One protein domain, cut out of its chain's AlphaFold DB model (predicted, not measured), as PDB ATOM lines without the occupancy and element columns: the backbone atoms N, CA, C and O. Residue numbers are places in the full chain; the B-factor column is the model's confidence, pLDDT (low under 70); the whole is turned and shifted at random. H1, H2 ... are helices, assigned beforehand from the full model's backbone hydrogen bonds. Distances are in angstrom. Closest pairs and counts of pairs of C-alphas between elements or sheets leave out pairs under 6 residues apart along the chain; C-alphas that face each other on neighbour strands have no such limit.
ATOM      1  N   SER A  12     199.433 197.122 180.988       78.81
ATOM      2  CA  SER A  12     198.833 197.591 182.244       78.81
ATOM      3  C   SER A  12     198.828 196.495 183.323       78.81
ATOM      4  O   SER A  12     199.136 196.769 184.483       78.81
ATOM      5  N   GLY A  13     198.558 195.240 182.946       82.69
ATOM      6  CA  GLY A  13     198.611 194.096 183.855       82.69
ATOM      7  C   GLY A  13     200.011 193.815 184.411       82.69
ATOM      8  O   GLY A  13     200.154 193.563 185.607       82.69
ATOM      9  N   GLU A  14     201.051 193.877 183.579       85.44
ATOM     10  CA  GLU A  14     202.447 193.685 184.000       85.44
ATOM     11  C   GLU A  14     202.932 194.796 184.929       85.44
ATOM     12  O   GLU A  14     203.516 194.515 185.978       85.44
ATOM     13  N   VAL A  15     202.615 196.051 184.607       85.00
ATOM     14  CA  VAL A  15     202.974 197.185 185.464       85.00
ATOM     15  C   VAL A  15     202.251 197.093 186.817       85.00
ATOM     16  O   VAL A  15     202.879 197.271 187.862       85.00
ATOM     17  N   CYS A  16     200.971 196.707 186.846       87.06
ATOM     18  CA  CYS A  16     200.243 196.446 188.094       87.06
ATOM     19  C   CYS A  16     200.871 195.317 188.934       87.06
ATOM     20  O   CYS A  16     200.957 195.437 190.163       87.06
ATOM     21  N   LYS A  17     201.341 194.233 188.298       90.50
ATOM     22  CA  LYS A  17     202.071 193.149 188.983       90.50
ATOM     23  C   LYS A  17     203.374 193.664 189.590       90.50
ATOM     24  O   LYS A  17     203.612 193.428 190.774       90.50
ATOM     25  N   TYR A  18     204.171 194.413 188.824       88.62
ATOM     26  CA  TYR A  18     205.411 195.022 189.310       88.62
ATOM     27  C   TYR A  18     205.161 195.933 190.520       88.62
ATOM     28  O   TYR A  18     205.825 195.796 191.547       88.62
ATOM     29  N   LEU A  19     204.166 196.822 190.449       88.69
ATOM     30  CA  LEU A  19     203.829 197.733 191.547       88.69
ATOM     31  C   LEU A  19     203.370 196.981 192.805       88.69
ATOM     32  O   LEU A  19     203.738 197.348 193.923       88.69
ATOM     33  N   SER A  20     202.602 195.903 192.633       90.88
ATOM     34  CA  SER A  20     202.156 195.046 193.740       90.88
ATOM     35  C   SER A  20     203.330 194.313 194.393       90.88
ATOM     36  O   SER A  20     203.480 194.341 195.617       90.88
ATOM     37  N   MET A  21     204.208 193.723 193.578       91.62
ATOM     38  CA  MET A  21     205.453 193.097 194.027       91.62
ATOM     39  C   MET A  21     206.317 194.102 194.794       91.62
ATOM     40  O   MET A  21     206.721 193.828 195.921       91.62
ATOM     41  N   ARG A  22     206.530 195.299 194.240       88.56
ATOM     42  CA  ARG A  22     207.294 196.376 194.878       88.56
ATOM     43  C   ARG A  22     206.733 196.747 196.247       88.56
ATOM     44  O   ARG A  22     207.501 196.874 197.197       88.56
ATOM     45  N   LYS A  23     205.411 196.897 196.375       88.94
ATOM     46  CA  LYS A  23     204.752 197.186 197.662       88.94
ATOM     47  C   LYS A  23     205.005 196.073 198.681       88.94
ATOM     48  O   LYS A  23     205.266 196.370 199.847       88.94
ATOM     49  N   SER A  24     204.961 194.812 198.254       91.44
ATOM     50  CA  SER A  24     205.289 193.663 199.108       91.44
ATOM     51  C   SER A  24     206.754 193.688 199.560       91.44
ATOM     52  O   SER A  24     207.036 193.649 200.759       91.44
ATOM     53  N   VAL A  25     207.685 193.871 198.619       90.81
ATOM     54  CA  VAL A  25     209.128 193.962 198.892       90.81
ATOM     55  C   VAL A  25     209.439 195.123 199.839       90.81
ATOM     56  O   VAL A  25     210.153 194.937 200.819       90.81
ATOM     57  N   GLN A  26     208.847 196.302 199.636       89.50
ATOM     58  CA  GLN A  26     209.028 197.442 200.539       89.50
ATOM     59  C   GLN A  26     208.550 197.151 201.967       89.50
ATOM     60  O   GLN A  26     209.191 197.586 202.924       89.50
ATOM     61  N   LYS A  27     207.438 196.424 202.136       89.50
ATOM     62  CA  LYS A  27     206.972 195.998 203.466       89.50
ATOM     63  C   LYS A  27     207.973 195.045 204.118       89.50
ATOM     64  O   LYS A  27     208.303 195.233 205.288       89.50
ATOM     65  N   ALA A  28     208.475 194.067 203.365       92.56
ATOM     66  CA  ALA A  28     209.485 193.131 203.849       92.56
ATOM     67  C   ALA A  28     210.783 193.852 204.251       92.56
ATOM     68  O   ALA A  28     211.282 193.632 205.352       92.56
ATOM     69  N   MET A  29     211.271 194.786 203.427       90.19
ATOM     70  CA  MET A  29     212.455 195.600 203.725       90.19
ATOM     71  C   MET A  29     212.270 196.437 204.992       90.19
ATOM     72  O   MET A  29     213.137 196.426 205.858       90.19
ATOM     73  N   LYS A  30     211.125 197.114 205.156       87.50
ATOM     74  CA  LYS A  30     210.822 197.868 206.387       87.50
ATOM     75  C   LYS A  30     210.848 196.972 207.624       87.50
ATOM     76  O   LYS A  30     211.431 197.353 208.634       87.50
ATOM     77  N   LYS A  31     210.258 195.774 207.538       90.31
ATOM     78  CA  LYS A  31     210.286 194.787 208.626       90.31
ATOM     79  C   LYS A  31     211.717 194.341 208.943       90.31
ATOM     80  O   LYS A  31     212.077 194.287 210.114       90.31
ATOM     81  N   ALA A  32     212.526 194.068 207.921       90.19
ATOM     82  CA  ALA A  32     213.926 193.684 208.089       90.19
ATOM     83  C   ALA A  32     214.744 194.792 208.767       90.19
ATOM     84  O   ALA A  32     215.445 194.518 209.736       90.19
ATOM     85  N   ILE A  33     214.595 196.049 208.337       85.69
ATOM     86  CA  ILE A  33     215.308 197.179 208.950       85.69
ATOM     87  C   ILE A  33     214.918 197.354 210.428       85.69
ATOM     88  O   ILE A  33     215.780 197.620 211.262       85.69
ATOM     89  N   LEU A  34     213.636 197.194 210.772       86.38
ATOM     90  CA  LEU A  34     213.196 197.226 212.172       86.38
ATOM     91  C   LEU A  34     213.824 196.088 212.992       86.38
ATOM     92  O   LEU A  34     214.266 196.325 214.113       86.38
ATOM     93  N   GLY A  35     213.917 194.884 212.421       86.56
ATOM     94  CA  GLY A  35     214.585 193.743 213.054       86.56
ATOM     95  C   GLY A  35     216.073 193.990 213.318       86.56
ATOM     96  O   GLY A  35     216.536 193.738 214.424       86.56
ATOM     97  N   LEU A  36     216.797 194.558 212.345       83.19
ATOM     98  CA  LEU A  36     218.226 194.886 212.473       83.19
ATOM     99  C   LEU A  36     218.513 195.935 213.563       83.19
ATOM    100  O   LEU A  36     219.590 195.943 214.154       83.19
ATOM    101  N   LYS A  37     217.561 196.829 213.852       77.00
ATOM    102  CA  LYS A  37     217.697 197.795 214.954       77.00
ATOM    103  C   LYS A  37     217.525 197.131 216.311       77.00
ATOM    104  O   LYS A  37     218.329 197.371 217.199       77.00
ATOM    105  N   ALA A  38     216.537 196.247 216.443       75.62
ATOM    106  CA  ALA A  38     216.291 195.530 217.690       75.62
ATOM    107  C   ALA A  38     217.474 194.633 218.103       75.62
ATOM    108  O   ALA A  38     217.745 194.475 219.290       75.62
ATOM    109  N   THR A  39     218.217 194.068 217.143       68.56
ATOM    110  CA  THR A  39     219.420 193.267 217.433       68.56
ATOM    111  C   THR A  39     220.595 194.112 217.920       68.56
ATOM    112  O   THR A  39     221.380 193.640 218.737       68.56
ATOM    113  N   LYS A  40     220.703 195.369 217.472       65.00
ATOM    114  CA  LYS A  40     221.759 196.295 217.905       65.00
ATOM    115  C   LYS A  40     221.658 196.611 219.400       65.00
ATOM    116  O   LYS A  40     222.677 196.597 220.093       65.00
ATOM    117  N   ASP A  41     220.438 196.830 219.882       59.19
ATOM    118  CA  ASP A  41     220.155 197.228 221.266       59.19
ATOM    119  C   ASP A  41     220.375 196.083 222.276       59.19
ATOM    120  O   ASP A  41     220.659 196.331 223.444       59.19
ATOM    121  N   GLU A  53     244.840 186.761 223.118       75.12
ATOM    122  CA  GLU A  53     244.716 186.841 221.651       75.12
ATOM    123  C   GLU A  53     243.271 186.559 221.199       75.12
ATOM    124  O   GLU A  53     242.741 187.192 220.278       75.12
ATOM    125  N   ALA A  54     242.575 185.692 221.942       75.81
ATOM    126  CA  ALA A  54     241.157 185.408 221.775       75.81
ATOM    127  C   ALA A  54     240.259 186.642 222.004       75.81
ATOM    128  O   ALA A  54     239.295 186.844 221.262       75.81
ATOM    129  N   THR A  55     240.571 187.500 222.980       77.62
ATOM    130  CA  THR A  55     239.805 188.727 223.261       77.62
ATOM    131  C   THR A  55     239.929 189.730 222.114       77.62
ATOM    132  O   THR A  55     238.928 190.317 221.690       77.62
ATOM    133  N   VAL A  56     241.134 189.879 221.551       79.81
ATOM    134  CA  VAL A  56     241.373 190.724 220.370       79.81
ATOM    135  C   VAL A  56     240.581 190.198 219.174       79.81
ATOM    136  O   VAL A  56     239.870 190.961 218.517       79.81
ATOM    137  N   PHE A  57     240.619 188.889 218.930       78.81
ATOM    138  CA  PHE A  57     239.890 188.270 217.828       78.81
ATOM    139  C   PHE A  57     238.366 188.427 217.962       78.81
ATOM    140  O   PHE A  57     237.702 188.840 217.012       78.81
ATOM    141  N   VAL A  58     237.802 188.209 219.156       79.56
ATOM    142  CA  VAL A  58     236.371 188.437 219.437       79.56
ATOM    143  C   VAL A  58     235.973 189.897 219.194       79.56
ATOM    144  O   VAL A  58     234.903 190.158 218.637       79.56
ATOM    145  N   SER A  59     236.827 190.857 219.565       81.25
ATOM    146  CA  SER A  59     236.564 192.279 219.313       81.25
ATOM    147  C   SER A  59     236.515 192.607 217.815       81.25
ATOM    148  O   SER A  59     235.569 193.256 217.364       81.25
ATOM    149  N   LEU A  60     237.447 192.061 217.022       82.50
ATOM    150  CA  LEU A  60     237.493 192.244 215.571       82.50
ATOM    151  C   LEU A  60     236.256 191.650 214.885       82.50
ATOM    152  O   LEU A  60     235.642 192.293 214.034       82.50
ATOM    153  N   LEU A  61     235.842 190.443 215.281       82.31
ATOM    154  CA  LEU A  61     234.622 189.820 214.758       82.31
ATOM    155  C   LEU A  61     233.388 190.672 215.030       82.31
ATOM    156  O   LEU A  61     232.497 190.766 214.184       82.31
ATOM    157  N   ARG A  62     233.344 191.321 216.192       83.06
ATOM    158  CA  ARG A  62     232.246 192.211 216.540       83.06
ATOM    159  C   ARG A  62     232.245 193.489 215.707       83.06
ATOM    160  O   ARG A  62     231.177 193.956 215.318       83.06
ATOM    161  N   GLU A  63     233.410 194.037 215.378       82.19
ATOM    162  CA  GLU A  63     233.506 195.145 214.420       82.19
ATOM    163  C   GLU A  63     233.012 194.735 213.027       82.19
ATOM    164  O   GLU A  63     232.234 195.470 212.413       82.19
ATOM    165  N   VAL A  64     233.388 193.538 212.557       83.38
ATOM    166  CA  VAL A  64     232.908 192.970 211.285       83.38
ATOM    167  C   VAL A  64     231.390 192.776 211.308       83.38
ATOM    168  O   VAL A  64     230.713 193.137 210.343       83.38
ATOM    169  N   GLU A  65     230.828 192.270 212.408       83.56
ATOM    170  CA  GLU A  65     229.380 192.134 212.599       83.56
ATOM    171  C   GLU A  65     228.681 193.498 212.498       83.56
ATOM    172  O   GLU A  65     227.755 193.668 211.700       83.56
ATOM    173  N   VAL A  66     229.155 194.497 213.251       82.75
ATOM    174  CA  VAL A  66     228.590 195.855 213.247       82.75
ATOM    175  C   VAL A  66     228.669 196.485 211.856       82.75
ATOM    176  O   VAL A  66     227.689 197.079 211.395       82.75
ATOM    177  N   ALA A  67     229.802 196.341 211.164       81.62
ATOM    178  CA  ALA A  67     229.988 196.845 209.808       81.62
ATOM    179  C   ALA A  67     229.035 196.162 208.813       81.62
ATOM    180  O   ALA A  67     228.406 196.836 207.994       81.62
ATOM    181  N   THR A  68     228.869 194.843 208.929       84.75
ATOM    182  CA  THR A  68     227.978 194.039 208.082       84.75
ATOM    183  C   THR A  68     226.512 194.420 208.292       84.75
ATOM    184  O   THR A  68     225.786 194.669 207.327       84.75
ATOM    185  N   VAL A  69     226.069 194.548 209.547       83.75
ATOM    186  CA  VAL A  69     224.709 195.001 209.885       83.75
ATOM    187  C   VAL A  69     224.457 196.407 209.339       83.75
ATOM    188  O   VAL A  69     223.428 196.647 208.702       83.75
ATOM    189  N   ALA A  70     225.406 197.328 209.534       81.81
ATOM    190  CA  ALA A  70     225.302 198.688 209.019       81.81
ATOM    191  C   ALA A  70     225.224 198.713 207.485       81.81
ATOM    192  O   ALA A  70     224.425 199.468 206.927       81.81
ATOM    193  N   PHE A  71     226.002 197.880 206.791       83.19
ATOM    194  CA  PHE A  71     225.939 197.743 205.338       83.19
ATOM    195  C   PHE A  71     224.542 197.306 204.875       83.19
ATOM    196  O   PHE A  71     223.925 198.001 204.062       83.19
ATOM    197  N   PHE A  72     223.997 196.217 205.434       85.94
ATOM    198  CA  PHE A  72     222.668 195.722 205.057       85.94
ATOM    199  C   PHE A  72     221.561 196.729 205.370       85.94
ATOM    200  O   PHE A  72     220.685 196.955 204.534       85.94
ATOM    201  N   GLU A  73     221.608 197.389 206.532       83.81
ATOM    202  CA  GLU A  73     220.673 198.467 206.866       83.81
ATOM    203  C   GLU A  73     220.711 199.573 205.802       83.81
ATOM    204  O   GLU A  73     219.666 200.050 205.349       83.81
ATOM    205  N   SER A  74     221.912 199.951 205.365       78.81
ATOM    206  CA  SER A  74     222.113 200.992 204.362       78.81
ATOM    207  C   SER A  74     221.512 200.601 203.011       78.81
ATOM    208  O   SER A  74     220.703 201.350 202.458       78.81
ATOM    209  N   VAL A  75     221.829 199.402 202.514       84.00
ATOM    210  CA  VAL A  75     221.289 198.862 201.255       84.00
ATOM    211  C   VAL A  75     219.760 198.801 201.292       84.00
ATOM    212  O   VAL A  75     219.087 199.304 200.390       84.00
ATOM    213  N   LEU A  76     219.181 198.257 202.365       85.94
ATOM    214  CA  LEU A  76     217.727 198.143 202.507       85.94
ATOM    215  C   LEU A  76     217.047 199.516 202.561       85.94
ATOM    216  O   LEU A  76     215.995 199.717 201.941       85.94
ATOM    217  N   CYS A  77     217.632 200.485 203.269       80.56
ATOM    218  CA  CYS A  77     217.092 201.841 203.319       80.56
ATOM    219  C   CYS A  77     217.222 202.570 201.973       80.56
ATOM    220  O   CYS A  77     216.343 203.365 201.632       80.56
ATOM    221  N   PHE A  78     218.293 202.320 201.214       80.25
ATOM    222  CA  PHE A  78     218.484 202.857 199.865       80.25
ATOM    223  C   PHE A  78     217.378 202.382 198.920       80.25
ATOM    224  O   PHE A  78     216.634 203.203 198.382       80.25
ATOM    225  N   ILE A  79     217.179 201.066 198.807       84.00
ATOM    226  CA  ILE A  79     216.193 200.489 197.878       84.00
ATOM    227  C   ILE A  79     214.759 200.876 198.265       84.00
ATOM    228  O   ILE A  79     213.934 201.231 197.412       84.00
ATOM    229  N   SER A  80     214.437 200.836 199.561       79.44
ATOM    230  CA  SER A  80     213.092 201.155 200.055       79.44
ATOM    231  C   SER A  80     212.771 202.652 200.015       79.44
ATOM    232  O   SER A  80     211.596 203.023 200.007       79.44
ATOM    233  N   GLY A  81     213.786 203.519 199.942       74.31
ATOM    234  CA  GLY A  81     213.626 204.972 199.971       74.31
ATOM    235  C   GLY A  81     213.283 205.520 201.351       74.31
ATOM    236  O   GLY A  81     212.842 206.662 201.465       74.31
ATOM    237  N   THR A  82     213.471 204.734 202.412       65.12
ATOM    238  CA  THR A  82     213.253 205.170 203.794       65.12
ATOM    239  C   THR A  82     214.453 205.982 204.285       65.12
ATOM    240  O   THR A  82     215.213 205.554 205.152       65.12
ATOM    241  N   ARG A  83     214.639 207.181 203.714       58.44
ATOM    242  CA  ARG A  83     215.783 208.067 204.003       58.44
ATOM    243  C   ARG A  83     215.750 208.651 205.430       58.44
ATOM    244  O   ARG A  83     216.799 208.989 205.973       58.44
ATOM    245  N   GLN A  84     214.569 208.697 206.065       51.69
ATOM    246  CA  GLN A  84     214.383 209.060 207.486       51.69
ATOM    247  C   GLN A  84     215.128 208.131 208.454       51.69
ATOM    248  O   GLN A  84     215.360 208.501 209.599       51.69
ATOM    249  N   LEU A  85     215.522 206.944 207.990       52.31
ATOM    250  CA  LEU A  85     216.164 205.924 208.807       52.31
ATOM    251  C   LEU A  85     217.680 205.846 208.599       52.31
ATOM    252  O   LEU A  85     218.345 205.010 209.203       52.31
ATOM    253  N   TRP A  86     218.230 206.720 207.748       55.75
ATOM    254  CA  TRP A  86     219.662 206.777 207.483       55.75
ATOM    255  C   TRP A  86     220.406 207.384 208.678       55.75
ATOM    256  O   TRP A  86     220.386 208.603 208.870       55.75
ATOM    257  N   SER A  87     221.105 206.548 209.450       56.72
ATOM    258  CA  SER A  87     222.201 207.014 210.305       56.72
ATOM    259  C   SER A  87     223.276 207.708 209.452       56.72
ATOM    260  O   SER A  87     223.442 207.402 208.271       56.72
ATOM    261  N   LYS A  88     224.047 208.643 210.019       58.25
ATOM    262  CA  LYS A  88     225.129 209.344 209.293       58.25
ATOM    263  C   LYS A  88     226.112 208.355 208.639       58.25
ATOM    264  O   LYS A  88     226.557 208.582 207.516       58.25
ATOM    265  N   ASN A  89     226.351 207.218 209.293       56.38
ATOM    266  CA  ASN A  89     227.240 206.165 208.810       56.38
ATOM    267  C   ASN A  89     226.661 205.433 207.589       56.38
ATOM    268  O   ASN A  89     227.401 205.175 206.641       56.38
ATOM    269  N   SER A  90     225.346 205.185 207.544       55.75
ATOM    270  CA  SER A  90     224.724 204.491 206.409       55.75
ATOM    271  C   SER A  90     224.750 205.316 205.124       55.75
ATOM    272  O   SER A  90     224.946 204.768 204.040       55.75
ATOM    273  N   ARG A  91     224.674 206.651 205.245       59.22
ATOM    274  CA  ARG A  91     224.863 207.575 204.110       59.22
ATOM    275  C   ARG A  91     226.251 207.428 203.485       59.22
ATOM    276  O   ARG A  91     226.375 207.379 202.266       59.22
ATOM    277  N   SER A  92     227.280 207.327 204.329       57.81
ATOM    278  CA  SER A  92     228.671 207.217 203.879       57.81
ATOM    279  C   SER A  92     228.986 205.860 203.238       57.81
ATOM    280  O   SER A  92     229.716 205.805 202.250       57.81
ATOM    281  N   LEU A  93     228.395 204.768 203.734       58.19
ATOM    282  CA  LEU A  93     228.630 203.424 203.201       58.19
ATOM    283  C   LEU A  93     228.012 203.247 201.812       58.19
ATOM    284  O   LEU A  93     228.701 202.798 200.901       58.19
ATOM    285  N   ILE A  94     226.767 203.697 201.608       55.03
ATOM    286  CA  ILE A  94     226.139 203.689 200.272       55.03
ATOM    287  C   ILE A  94     226.954 204.545 199.308       55.03
ATOM    288  O   ILE A  94     227.163 204.142 198.169       55.03
ATOM    289  N   SER A  95     227.464 205.695 199.763       58.16
ATOM    290  CA  SER A  95     228.269 206.548 198.890       58.16
ATOM    291  C   SER A  95     229.564 205.882 198.413       58.16
ATOM    292  O   SER A  95     229.991 206.117 197.291       58.16
ATOM    293  N   LYS A  96     230.152 204.996 199.226       56.53
ATOM    294  CA  LYS A  96     231.376 204.261 198.878       56.53
ATOM    295  C   LYS A  96     231.117 203.007 198.041       56.53
ATOM    296  O   LYS A  96     231.959 202.658 197.223       56.53
ATOM    297  N   VAL A  97     229.989 202.336 198.269       54.00
ATOM    298  CA  VAL A  97     229.654 201.045 197.639       54.00
ATOM    299  C   VAL A  97     228.866 201.235 196.343       54.00
ATOM    300  O   VAL A  97     229.143 200.565 195.362       54.00
ATOM    301  N   VAL A  98     227.894 202.147 196.331       52.25
ATOM    302  CA  VAL A  98     226.921 202.316 195.233       52.25
ATOM    303  C   VAL A  98     227.176 203.595 194.425       52.25
ATOM    304  O   VAL A  98     226.765 203.695 193.274       52.25
ATOM    305  N   LEU A  99     227.851 204.596 195.007       52.78
ATOM    306  CA  LEU A  99     228.109 205.897 194.366       52.78
ATOM    307  C   LEU A  99     229.604 206.165 194.151       52.78
ATOM    308  O   LEU A  99     230.063 207.302 194.284       52.78
ATOM    309  N   LYS A 100     230.376 205.138 193.790       45.41
ATOM    310  CA  LYS A 100     231.705 205.361 193.219       45.41
ATOM    311  C   LYS A 100     231.494 206.037 191.850       45.41
ATOM    312  O   LYS A 100     231.070 205.392 190.906       45.41
ATOM    313  N   GLU A 101     231.679 207.359 191.803       41.81
ATOM    314  CA  GLU A 101     231.557 208.231 190.614       41.81
ATOM    315  C   GLU A 101     230.162 208.414 189.979       41.81
ATOM    316  O   GLU A 101     229.945 208.173 188.795       41.81
ATOM    317  N   ARG A 102     229.216 209.011 190.713       40.12
ATOM    318  CA  ARG A 102     228.190 209.861 190.070       40.12
ATOM    319  C   ARG A 102     228.225 211.247 190.707       40.12
ATOM    320  O   ARG A 102     227.481 211.552 191.633       40.12
ATOM    321  N   ASN A 113     213.822 208.803 195.967       80.00
ATOM    322  CA  ASN A 113     214.455 207.521 195.633       80.00
ATOM    323  C   ASN A 113     214.169 207.143 194.165       80.00
ATOM    324  O   ASN A 113     212.994 207.057 193.804       80.00
ATOM    325  N   GLU A 114     215.200 206.885 193.350       80.69
ATOM    326  CA  GLU A 114     215.051 206.509 191.934       80.69
ATOM    327  C   GLU A 114     214.029 205.381 191.746       80.69
ATOM    328  O   GLU A 114     213.155 205.435 190.887       80.69
ATOM    329  N   PHE A 115     214.029 204.390 192.636       83.69
ATOM    330  CA  PHE A 115     213.049 203.316 192.579       83.69
ATOM    331  C   PHE A 115     211.605 203.802 192.817       83.69
ATOM    332  O   PHE A 115     210.650 203.239 192.278       83.69
ATOM    333  N   ALA A 116     211.407 204.808 193.674       85.00
ATOM    334  CA  ALA A 116     210.099 205.406 193.948       85.00
ATOM    335  C   ALA A 116     209.654 206.353 192.824       85.00
ATOM    336  O   ALA A 116     208.487 206.323 192.441       85.00
ATOM    337  N   LYS A 117     210.582 207.126 192.257       85.81
ATOM    338  CA  LYS A 117     210.346 208.006 191.110       85.81
ATOM    339  C   LYS A 117     209.862 207.208 189.895       85.81
ATOM    340  O   LYS A 117     208.851 207.561 189.291       85.81
ATOM    341  N   GLN A 118     210.504 206.080 189.602       87.38
ATOM    342  CA  GLN A 118     210.151 205.240 188.459       87.38
ATOM    343  C   GLN A 118     208.818 204.513 188.704       87.38
ATOM    344  O   GLN A 118     208.021 204.358 187.783       87.38
ATOM    345  N   ALA A 119     208.523 204.131 189.953       86.38
ATOM    346  CA  ALA A 119     207.219 203.577 190.318       86.38
ATOM    347  C   ALA A 119     206.079 204.599 190.160       86.38
ATOM    348  O   ALA A 119     205.037 204.251 189.615       86.38
ATOM    349  N   ALA A 120     206.286 205.855 190.568       86.00
ATOM    350  CA  ALA A 120     205.303 206.925 190.383       86.00
ATOM    351  C   ALA A 120     205.060 207.230 188.894       86.00
ATOM    352  O   ALA A 120     203.919 207.415 188.477       86.00
ATOM    353  N   ALA A 121     206.118 207.216 188.075       86.56
ATOM    354  CA  ALA A 121     205.999 207.364 186.625       86.56
ATOM    355  C   ALA A 121     205.199 206.210 185.989       86.56
ATOM    356  O   ALA A 121     204.355 206.446 185.129       86.56
ATOM    357  N   LEU A 122     205.400 204.972 186.453       87.12
ATOM    358  CA  LEU A 122     204.612 203.810 186.027       87.12
ATOM    359  C   LEU A 122     203.138 203.888 186.470       87.12
ATOM    360  O   LEU A 122     202.248 203.547 185.693       87.12
ATOM    361  N   GLU A 123     202.861 204.356 187.691       85.06
ATOM    362  CA  GLU A 123     201.492 204.581 188.189       85.06
ATOM    363  C   GLU A 123     200.765 205.672 187.386       85.06
ATOM    364  O   GLU A 123     199.591 205.516 187.036       85.06
ATOM    365  N   SER A 124     201.475 206.747 187.036       83.19
ATOM    366  CA  SER A 124     200.974 207.813 186.166       83.19
ATOM    367  C   SER A 124     200.677 207.296 184.753       83.19
ATOM    368  O   SER A 124     199.599 207.564 184.223       83.19
ATOM    369  N   LEU A 125     201.560 206.461 184.190       79.94
ATOM    370  CA  LEU A 125     201.385 205.851 182.867       79.94
ATOM    371  C   LEU A 125     200.148 204.940 182.782       79.94
ATOM    372  O   LEU A 125     199.488 204.899 181.749       79.94
ATOM    373  N   ILE A 126     199.810 204.214 183.854       76.94
ATOM    374  CA  ILE A 126     198.575 203.409 183.890       76.94
ATOM    375  C   ILE A 126     197.333 204.305 184.010       76.94
ATOM    376  O   ILE A 126     196.283 203.985 183.450       76.94
ATOM    377  N   SER A 127     197.443 205.400 184.765       73.81
ATOM    378  CA  SER A 127     196.318 206.272 185.119       73.81
ATOM    379  C   SER A 127     195.922 207.222 183.982       73.81
ATOM    380  O   SER A 127     194.737 207.510 183.806       73.81
ATOM    381  N   HIS A 128     196.881 207.678 183.171       67.19
ATOM    382  CA  HIS A 128     196.621 208.494 181.986       67.19
ATOM    383  C   HIS A 128     196.438 207.612 180.749       67.19
ATOM    384  O   HIS A 128     197.384 207.196 180.088       67.19
ATOM    385  N   LYS A 129     195.180 207.353 180.390       63.50
ATOM    386  CA  LYS A 129     194.830 206.829 179.068       63.50
ATOM    387  C   LYS A 129     194.672 208.031 178.126       63.50
ATOM    388  O   LYS A 129     193.705 208.767 178.275       63.50
ATOM    389  N   THR A 130     195.576 208.180 177.151       56.03
ATOM    390  CA  THR A 130     195.541 209.072 175.958       56.03
ATOM    391  C   THR A 130     196.100 210.512 176.069       56.03
ATOM    392  O   THR A 130     195.411 211.400 176.555       56.03
ATOM    393  N   SER A 131     197.289 210.775 175.485       53.03
ATOM    394  CA  SER A 131     197.525 211.833 174.465       53.03
ATOM    395  C   SER A 131     198.942 211.755 173.851       53.03
ATOM    396  O   SER A 131     199.959 211.730 174.536       53.03
ATOM    397  N   THR A 132     199.018 211.765 172.519       62.81
ATOM    398  CA  THR A 132     200.053 211.110 171.692       62.81
ATOM    399  C   THR A 132     201.452 211.739 171.628       62.81
ATOM    400  O   THR A 132     202.345 211.098 171.083       62.81
ATOM    401  N   VAL A 133     201.697 212.940 172.165       55.34
ATOM    402  CA  VAL A 133     203.022 213.605 172.049       55.34
ATOM    403  C   VAL A 133     203.741 213.734 173.396       55.34
ATOM    404  O   VAL A 133     204.933 213.448 173.487       55.34
ATOM    405  N   HIS A 134     203.018 214.080 174.465       58.44
ATOM    406  CA  HIS A 134     203.571 214.124 175.827       58.44
ATOM    407  C   HIS A 134     203.908 212.711 176.353       58.44
ATOM    408  O   HIS A 134     204.781 212.544 177.204       58.44
ATOM    409  N   ASP A 135     203.266 211.678 175.803       65.81
ATOM    410  CA  ASP A 135     203.520 210.278 176.152       65.81
ATOM    411  C   ASP A 135     204.894 209.779 175.674       65.81
ATOM    412  O   ASP A 135     205.556 209.050 176.411       65.81
ATOM    413  N   LEU A 136     205.386 210.193 174.498       73.75
ATOM    414  CA  LEU A 136     206.633 209.641 173.947       73.75
ATOM    415  C   LEU A 136     207.866 210.075 174.753       73.75
ATOM    416  O   LEU A 136     208.693 209.242 175.121       73.75
ATOM    417  N   MET A 137     207.942 211.362 175.106       77.44
ATOM    418  CA  MET A 137     209.030 211.899 175.928       77.44
ATOM    419  C   MET A 137     208.996 211.328 177.356       77.44
ATOM    420  O   MET A 137     210.041 211.062 177.951       77.44
ATOM    421  N   GLN A 138     207.806 211.104 177.925       76.12
ATOM    422  CA  GLN A 138     207.669 210.460 179.235       76.12
ATOM    423  C   GLN A 138     208.097 208.991 179.205       76.12
ATOM    424  O   GLN A 138     208.789 208.541 180.120       76.12
ATOM    425  N   VAL A 139     207.731 208.257 178.153       80.62
ATOM    426  CA  VAL A 139     208.141 206.862 177.957       80.62
ATOM    427  C   VAL A 139     209.655 206.759 177.788       80.62
ATOM    428  O   VAL A 139     210.268 205.900 178.418       80.62
ATOM    429  N   GLU A 140     210.282 207.650 177.021       85.12
ATOM    430  CA  GLU A 140     211.740 207.678 176.859       85.12
ATOM    431  C   GLU A 140     212.459 207.963 178.188       85.12
ATOM    432  O   GLU A 140     213.383 207.244 178.576       85.12
ATOM    433  N   ARG A 141     211.985 208.956 178.955       84.69
ATOM    434  CA  ARG A 141     212.519 209.260 180.293       84.69
ATOM    435  C   ARG A 141     212.361 208.083 181.252       84.69
ATOM    436  O   ARG A 141     213.276 207.807 182.028       84.69
ATOM    437  N   LEU A 142     211.226 207.386 181.197       86.12
ATOM    438  CA  LEU A 142     210.979 206.188 181.992       86.12
ATOM    439  C   LEU A 142     211.923 205.051 181.588       86.12
ATOM    440  O   LEU A 142     212.522 204.435 182.461       86.12
ATOM    441  N   GLN A 143     212.107 204.800 180.291       87.06
ATOM    442  CA  GLN A 143     213.040 203.784 179.801       87.06
ATOM    443  C   GLN A 143     214.476 204.075 180.234       87.06
ATOM    444  O   GLN A 143     215.160 203.171 180.707       87.06
ATOM    445  N   ASN A 144     214.926 205.324 180.125       88.19
ATOM    446  CA  ASN A 144     216.251 205.712 180.596       88.19
ATOM    447  C   ASN A 144     216.382 205.535 182.118       88.19
ATOM    448  O   ASN A 144     217.353 204.962 182.602       88.19
ATOM    449  N   GLY A 145     215.358 205.942 182.876       87.06
ATOM    450  CA  GLY A 145     215.313 205.740 184.323       87.06
ATOM    451  C   GLY A 145     215.311 204.264 184.735       87.06
ATOM    452  O   GLY A 145     215.911 203.919 185.749       87.06
ATOM    453  N   LEU A 146     214.668 203.385 183.962       88.62
ATOM    454  CA  LEU A 146     214.690 201.939 184.190       88.62
ATOM    455  C   LEU A 146     216.055 201.331 183.848       88.62
ATOM    456  O   LEU A 146     216.536 200.508 184.616       88.62
ATOM    457  N   LYS A 147     216.711 201.769 182.764       90.25
ATOM    458  CA  LYS A 147     218.086 201.353 182.433       90.25
ATOM    459  C   LYS A 147     219.070 201.738 183.535       90.25
ATOM    460  O   LYS A 147     219.880 200.912 183.942       90.25
ATOM    461  N   ASN A 148     218.960 202.958 184.058       87.06
ATOM    462  CA  ASN A 148     219.779 203.405 185.183       87.06
ATOM    463  C   ASN A 148     219.538 202.549 186.429       87.06
ATOM    464  O   ASN A 148     220.500 202.124 187.061       87.06
ATOM    465  N   LEU A 149     218.277 202.226 186.744       87.56
ATOM    466  CA  LEU A 149     217.961 201.303 187.834       87.56
ATOM    467  C   LEU A 149     218.538 199.903 187.602       87.56
ATOM    468  O   LEU A 149     219.010 199.296 188.556       87.56
ATOM    469  N   SER A 150     218.532 199.393 186.370       89.25
ATOM    470  CA  SER A 150     219.168 198.111 186.050       89.25
ATOM    471  C   SER A 150     220.673 198.140 186.315       89.25
ATOM    472  O   SER A 150     221.178 197.212 186.934       89.25
ATOM    473  N   LEU A 151     221.373 199.207 185.919       86.88
ATOM    474  CA  LEU A 151     222.799 199.371 186.228       86.88
ATOM    475  C   LEU A 151     223.040 199.468 187.741       86.88
ATOM    476  O   LEU A 151     223.899 198.775 188.263       86.88
ATOM    477  N   LEU A 152     222.225 200.245 188.460       86.31
ATOM    478  CA  LEU A 152     222.308 200.353 189.920       86.31
ATOM    479  C   LEU A 152     222.082 199.014 190.637       86.31
ATOM    480  O   LEU A 152     222.672 198.779 191.688       86.31
ATOM    481  N   ILE A 153     221.199 198.158 190.112       87.81
ATOM    482  CA  ILE A 153     220.981 196.811 190.652       87.81
ATOM    483  C   ILE A 153     222.220 195.947 190.422       87.81
ATOM    484  O   ILE A 153     222.643 195.287 191.362       87.81
ATOM    485  N   LEU A 154     222.821 195.996 189.230       89.38
ATOM    486  CA  LEU A 154     224.047 195.249 188.928       89.38
ATOM    487  C   LEU A 154     225.208 195.672 189.839       89.38
ATOM    488  O   LEU A 154     225.832 194.815 190.459       89.38
ATOM    489  N   ASP A 155     225.433 196.981 189.995       84.25
ATOM    490  CA  ASP A 155     226.461 197.526 190.895       84.25
ATOM    491  C   ASP A 155     226.251 197.022 192.341       84.25
ATOM    492  O   ASP A 155     227.190 196.685 193.067       84.25
ATOM    493  N   LEU A 156     224.987 196.951 192.774       85.06
ATOM    494  CA  LEU A 156     224.631 196.465 194.101       85.06
ATOM    495  C   LEU A 156     224.829 194.948 194.248       85.06
ATOM    496  O   LEU A 156     225.280 194.502 195.303       85.06
ATOM    497  N   GLU A 157     224.473 194.165 193.232       88.44
ATOM    498  CA  GLU A 157     224.666 192.712 193.206       88.44
ATOM    499  C   GLU A 157     226.152 192.354 193.305       88.44
ATOM    500  O   GLU A 157     226.514 191.514 194.128       88.44
ATOM    501  N   GLU A 158     227.017 193.052 192.566       87.50
ATOM    502  CA  GLU A 158     228.471 192.866 192.633       87.50
ATOM    503  C   GLU A 158     229.020 193.187 194.035       87.50
ATOM    504  O   GLU A 158     229.766 192.399 194.629       87.50
ATOM    505  N   GLY A 159     228.598 194.316 194.617       83.75
ATOM    506  CA  GLY A 159     228.982 194.690 195.978       83.75
ATOM    507  C   GLY A 159     228.521 193.674 197.032       83.75
ATOM    508  O   GLY A 159     229.267 193.351 197.960       83.75
ATOM    509  N   LEU A 160     227.308 193.133 196.881       88.00
ATOM    510  CA  LEU A 160     226.770 192.087 197.755       88.00
ATOM    511  C   LEU A 160     227.526 190.765 197.612       88.00
ATOM    512  O   LEU A 160     227.765 190.092 198.614       88.00
ATOM    513  N   GLU A 161     227.925 190.397 196.396       89.81
ATOM    514  CA  GLU A 161     228.697 189.181 196.149       89.81
ATOM    515  C   GLU A 161     230.086 189.257 196.800       89.81
ATOM    516  O   GLU A 161     230.538 188.294 197.427       89.81
ATOM    517  N   SER A 162     230.741 190.421 196.720       86.12
ATOM    518  CA  SER A 162     232.011 190.674 197.407       86.12
ATOM    519  C   SER A 162     231.876 190.538 198.928       86.12
ATOM    520  O   SER A 162     232.666 189.828 199.555       86.12
ATOM    521  N   LEU A 163     230.836 191.139 199.521       86.38
ATOM    522  CA  LEU A 163     230.559 190.998 200.952       86.38
ATOM    523  C   LEU A 163     230.290 189.536 201.336       86.38
ATOM    524  O   LEU A 163     230.798 189.057 202.347       86.38
ATOM    525  N   TYR A 164     229.511 188.812 200.531       87.69
ATOM    526  CA  TYR A 164     229.204 187.407 200.784       87.69
ATOM    527  C   TYR A 164     230.466 186.535 200.787       87.69
ATOM    528  O   TYR A 164     230.639 185.721 201.695       87.69
ATOM    529  N   ARG A 165     231.380 186.749 199.830       91.06
ATOM    530  CA  ARG A 165     232.691 186.081 199.819       91.06
ATOM    531  C   ARG A 165     233.489 186.370 201.092       91.06
ATOM    532  O   ARG A 165     233.924 185.429 201.749       91.06
ATOM    533  N   MET A 166     233.585 187.638 201.495       86.75
ATOM    534  CA  MET A 166     234.298 188.046 202.713       86.75
ATOM    535  C   MET A 166     233.727 187.390 203.984       86.75
ATOM    536  O   MET A 166     234.473 186.960 204.866       86.75
ATOM    537  N   LEU A 167     232.400 187.268 204.083       87.44
ATOM    538  CA  LEU A 167     231.744 186.614 205.219       87.44
ATOM    539  C   LEU A 167     232.017 185.105 205.264       87.44
ATOM    540  O   LEU A 167     232.213 184.554 206.349       87.44
ATOM    541  N   ILE A 168     232.057 184.433 204.108       90.31
ATOM    542  CA  ILE A 168     232.440 183.015 204.031       90.31
ATOM    543  C   ILE A 168     233.885 182.829 204.489       90.31
ATOM    544  O   ILE A 168     234.147 181.950 205.310       90.31
ATOM    545  N   GLU A 169     234.805 183.657 203.993       87.06
ATOM    546  CA  GLU A 169     236.220 183.602 204.372       87.06
ATOM    547  C   GLU A 169     236.383 183.792 205.881       87.06
ATOM    548  O   GLU A 169     236.991 182.953 206.544       87.06
ATOM    549  N   THR A 170     235.728 184.807 206.450       84.56
ATOM    550  CA  THR A 170     235.742 185.062 207.898       84.56
ATOM    551  C   THR A 170     235.225 183.854 208.688       84.56
ATOM    552  O   THR A 170     235.847 183.436 209.662       84.56
ATOM    553  N   ARG A 171     234.127 183.222 208.246       84.81
ATOM    554  CA  ARG A 171     233.593 182.002 208.877       84.81
ATOM    555  C   ARG A 171     234.541 180.806 208.747       84.81
ATOM    556  O   ARG A 171     234.619 179.989 209.658       84.81
ATOM    557  N   SER A 172     235.244 180.681 207.625       84.06
ATOM    558  CA  SER A 172     236.209 179.601 207.420       84.06
ATOM    559  C   SER A 172     237.440 179.755 208.316       84.06
ATOM    560  O   SER A 172     237.855 178.774 208.926       84.06
ATOM    561  N   LEU A 173     237.951 180.982 208.479       80.44
ATOM    562  CA  LEU A 173     239.042 181.294 209.404       80.44
ATOM    563  C   LEU A 173     238.634 181.004 210.846       80.44
ATOM    564  O   LEU A 173     239.376 180.349 211.569       80.44
ATOM    565  N   LEU A 174     237.416 181.399 211.228       79.25
ATOM    566  CA  LEU A 174     236.846 181.064 212.530       79.25
ATOM    567  C   LEU A 174     236.871 179.560 212.796       79.25
ATOM    568  O   LEU A 174     237.369 179.141 213.831       79.25
ATOM    569  N   ASN A 175     236.396 178.755 211.843       80.25
ATOM    570  CA  ASN A 175     236.382 177.301 211.981       80.25
ATOM    571  C   ASN A 175     237.784 176.689 212.147       80.25
ATOM    572  O   ASN A 175     237.909 175.642 212.784       80.25
ATOM    573  N   VAL A 176     238.815 177.303 211.556       78.88
ATOM    574  CA  VAL A 176     240.217 176.874 211.699       78.88
ATOM    575  C   VAL A 176     240.779 177.287 213.058       78.88
ATOM    576  O   VAL A 176     241.450 176.484 213.686       78.88
ATOM    577  N   CYS A 177     240.474 178.491 213.543       68.50
ATOM    578  CA  CYS A 177     240.918 178.964 214.859       68.50
ATOM    579  C   CYS A 177     240.212 178.265 216.036       68.50
ATOM    580  O   CYS A 177     240.661 178.390 217.171       68.50
ATOM    581  N   THR A 178     239.098 177.566 215.792       63.69
ATOM    582  CA  THR A 178     238.327 176.842 216.820       63.69
ATOM    583  C   THR A 178     238.552 175.321 216.858       63.69
ATOM    584  O   THR A 178     237.940 174.671 217.706       63.69
ATOM    585  N   ASN A 179     239.354 174.745 215.950       50.31
ATOM    586  CA  ASN A 179     239.780 173.329 215.976       50.31
ATOM    587  C   ASN A 179     241.211 173.205 216.498       50.31
ATOM    588  O   ASN A 179     241.484 172.193 217.179       50.31
TER     589      ASN A 179
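AT A GLANCE: This is residues 12 to 41, 53 to 102 and 113 to 179 of the 179 residues of an uncharacterized protein of Punica granatum (UniProt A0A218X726). A long rod of helices: H5 runs along most of its length, H4 and H2 lie one after the other beside it, and H1 bridges the two on their side away from H5. The short H3 crosses H2 about perpendicular to it, and residues 128 to 134 stick out as a free loop where H4 folds back into H5. The printed part has 147 residues with five named helices, H1 to H5 in that order along the chain, and no named strand; the class is all helix. The whole is loose, with a radius of gyration of the C-alphas of 19.8 A, and spans 71 by 30 by 28 A.

HOW THE PARTS SIT: H1, residues 12 to 41, touches H2, residues 53 to 80, with its residues 26 to 36 alone; the closest C-alphas are those of Gln 26 and Ser 80, 5.5 A apart. The two run opposite ways at a shallow tilt of 30 degrees. With residues 12 to 19 alone, H1 also touches H4, residues 114 to 127, opposite ways at a shallow tilt of 32 degrees; the closest C-alphas are those of Ser 12 and Ile 126, 6.1 A apart. H2 and H4 are close but not clearly touching, with the C-alphas of Ile 79 and Phe 115 the closest at 6.8 A, and they run the same way at a shallow tilt of 25 degrees. H2, with residues 70 to 78 alone, touches H3, residues 88 to 97, about perpendicular at 83 degrees; the closest C-alphas are those of Ser 74 and Ser 90, 4.8 A apart. H4 and H5, residues 134 to 177, form a helical hairpin, opposite ways at a steep tilt of 38 degrees. H5 touches H4 with residues 142 to 149 alone, and the closest C-alphas are those of Gln 118 and Leu 142, 6.6 A apart. H3 and H5 are close but not clearly touching, at 6.6 A between the C-alphas of Val 97 and Gly 159, while H2 and H5 are near each other. H1 is apart from H3 and from H5. H1, H2, H4 and H5 make a bundle, a group of helices set alongside one another. In H2, H4 and H5 every O i to N i+4 pair is within hydrogen-bond range; in H1 it is 25 of 26 and in H3 5 of 6.

IN THESE COORDINATES: H1 begins at C-alpha 12, (198.833, 197.591, 182.244), and measures 44.5 A from first to last C-alpha. H2 begins at C-alpha 53, (244.716, 186.841, 221.651), and measures 40.9 A to C-alpha 80. H3, from 88 to 97, measures 15.0 A, and H4, from 114 to 127, 19.9 A. H5, the longest with 44 residues, measures 64.5 A and ends at C-alpha 177, (240.918, 178.964, 214.859).

THE WHOLE: The two C-alphas farthest apart are those of Glu 53 and Thr 132, at 71.3 A. Residues 42 to 52 are not printed, with 26.7 A between C-alphas 41 and 53, nor are residues 103 to 112, with 15.0 A between C-alphas 102 and 113. The links from H2 to H3 and from H4 to H5 are short. Mean pLDDT of the printed part is 78.0, and 35 residues are under 70: 39 to 41, 82 to 102, 128 to 135 and 177 to 179.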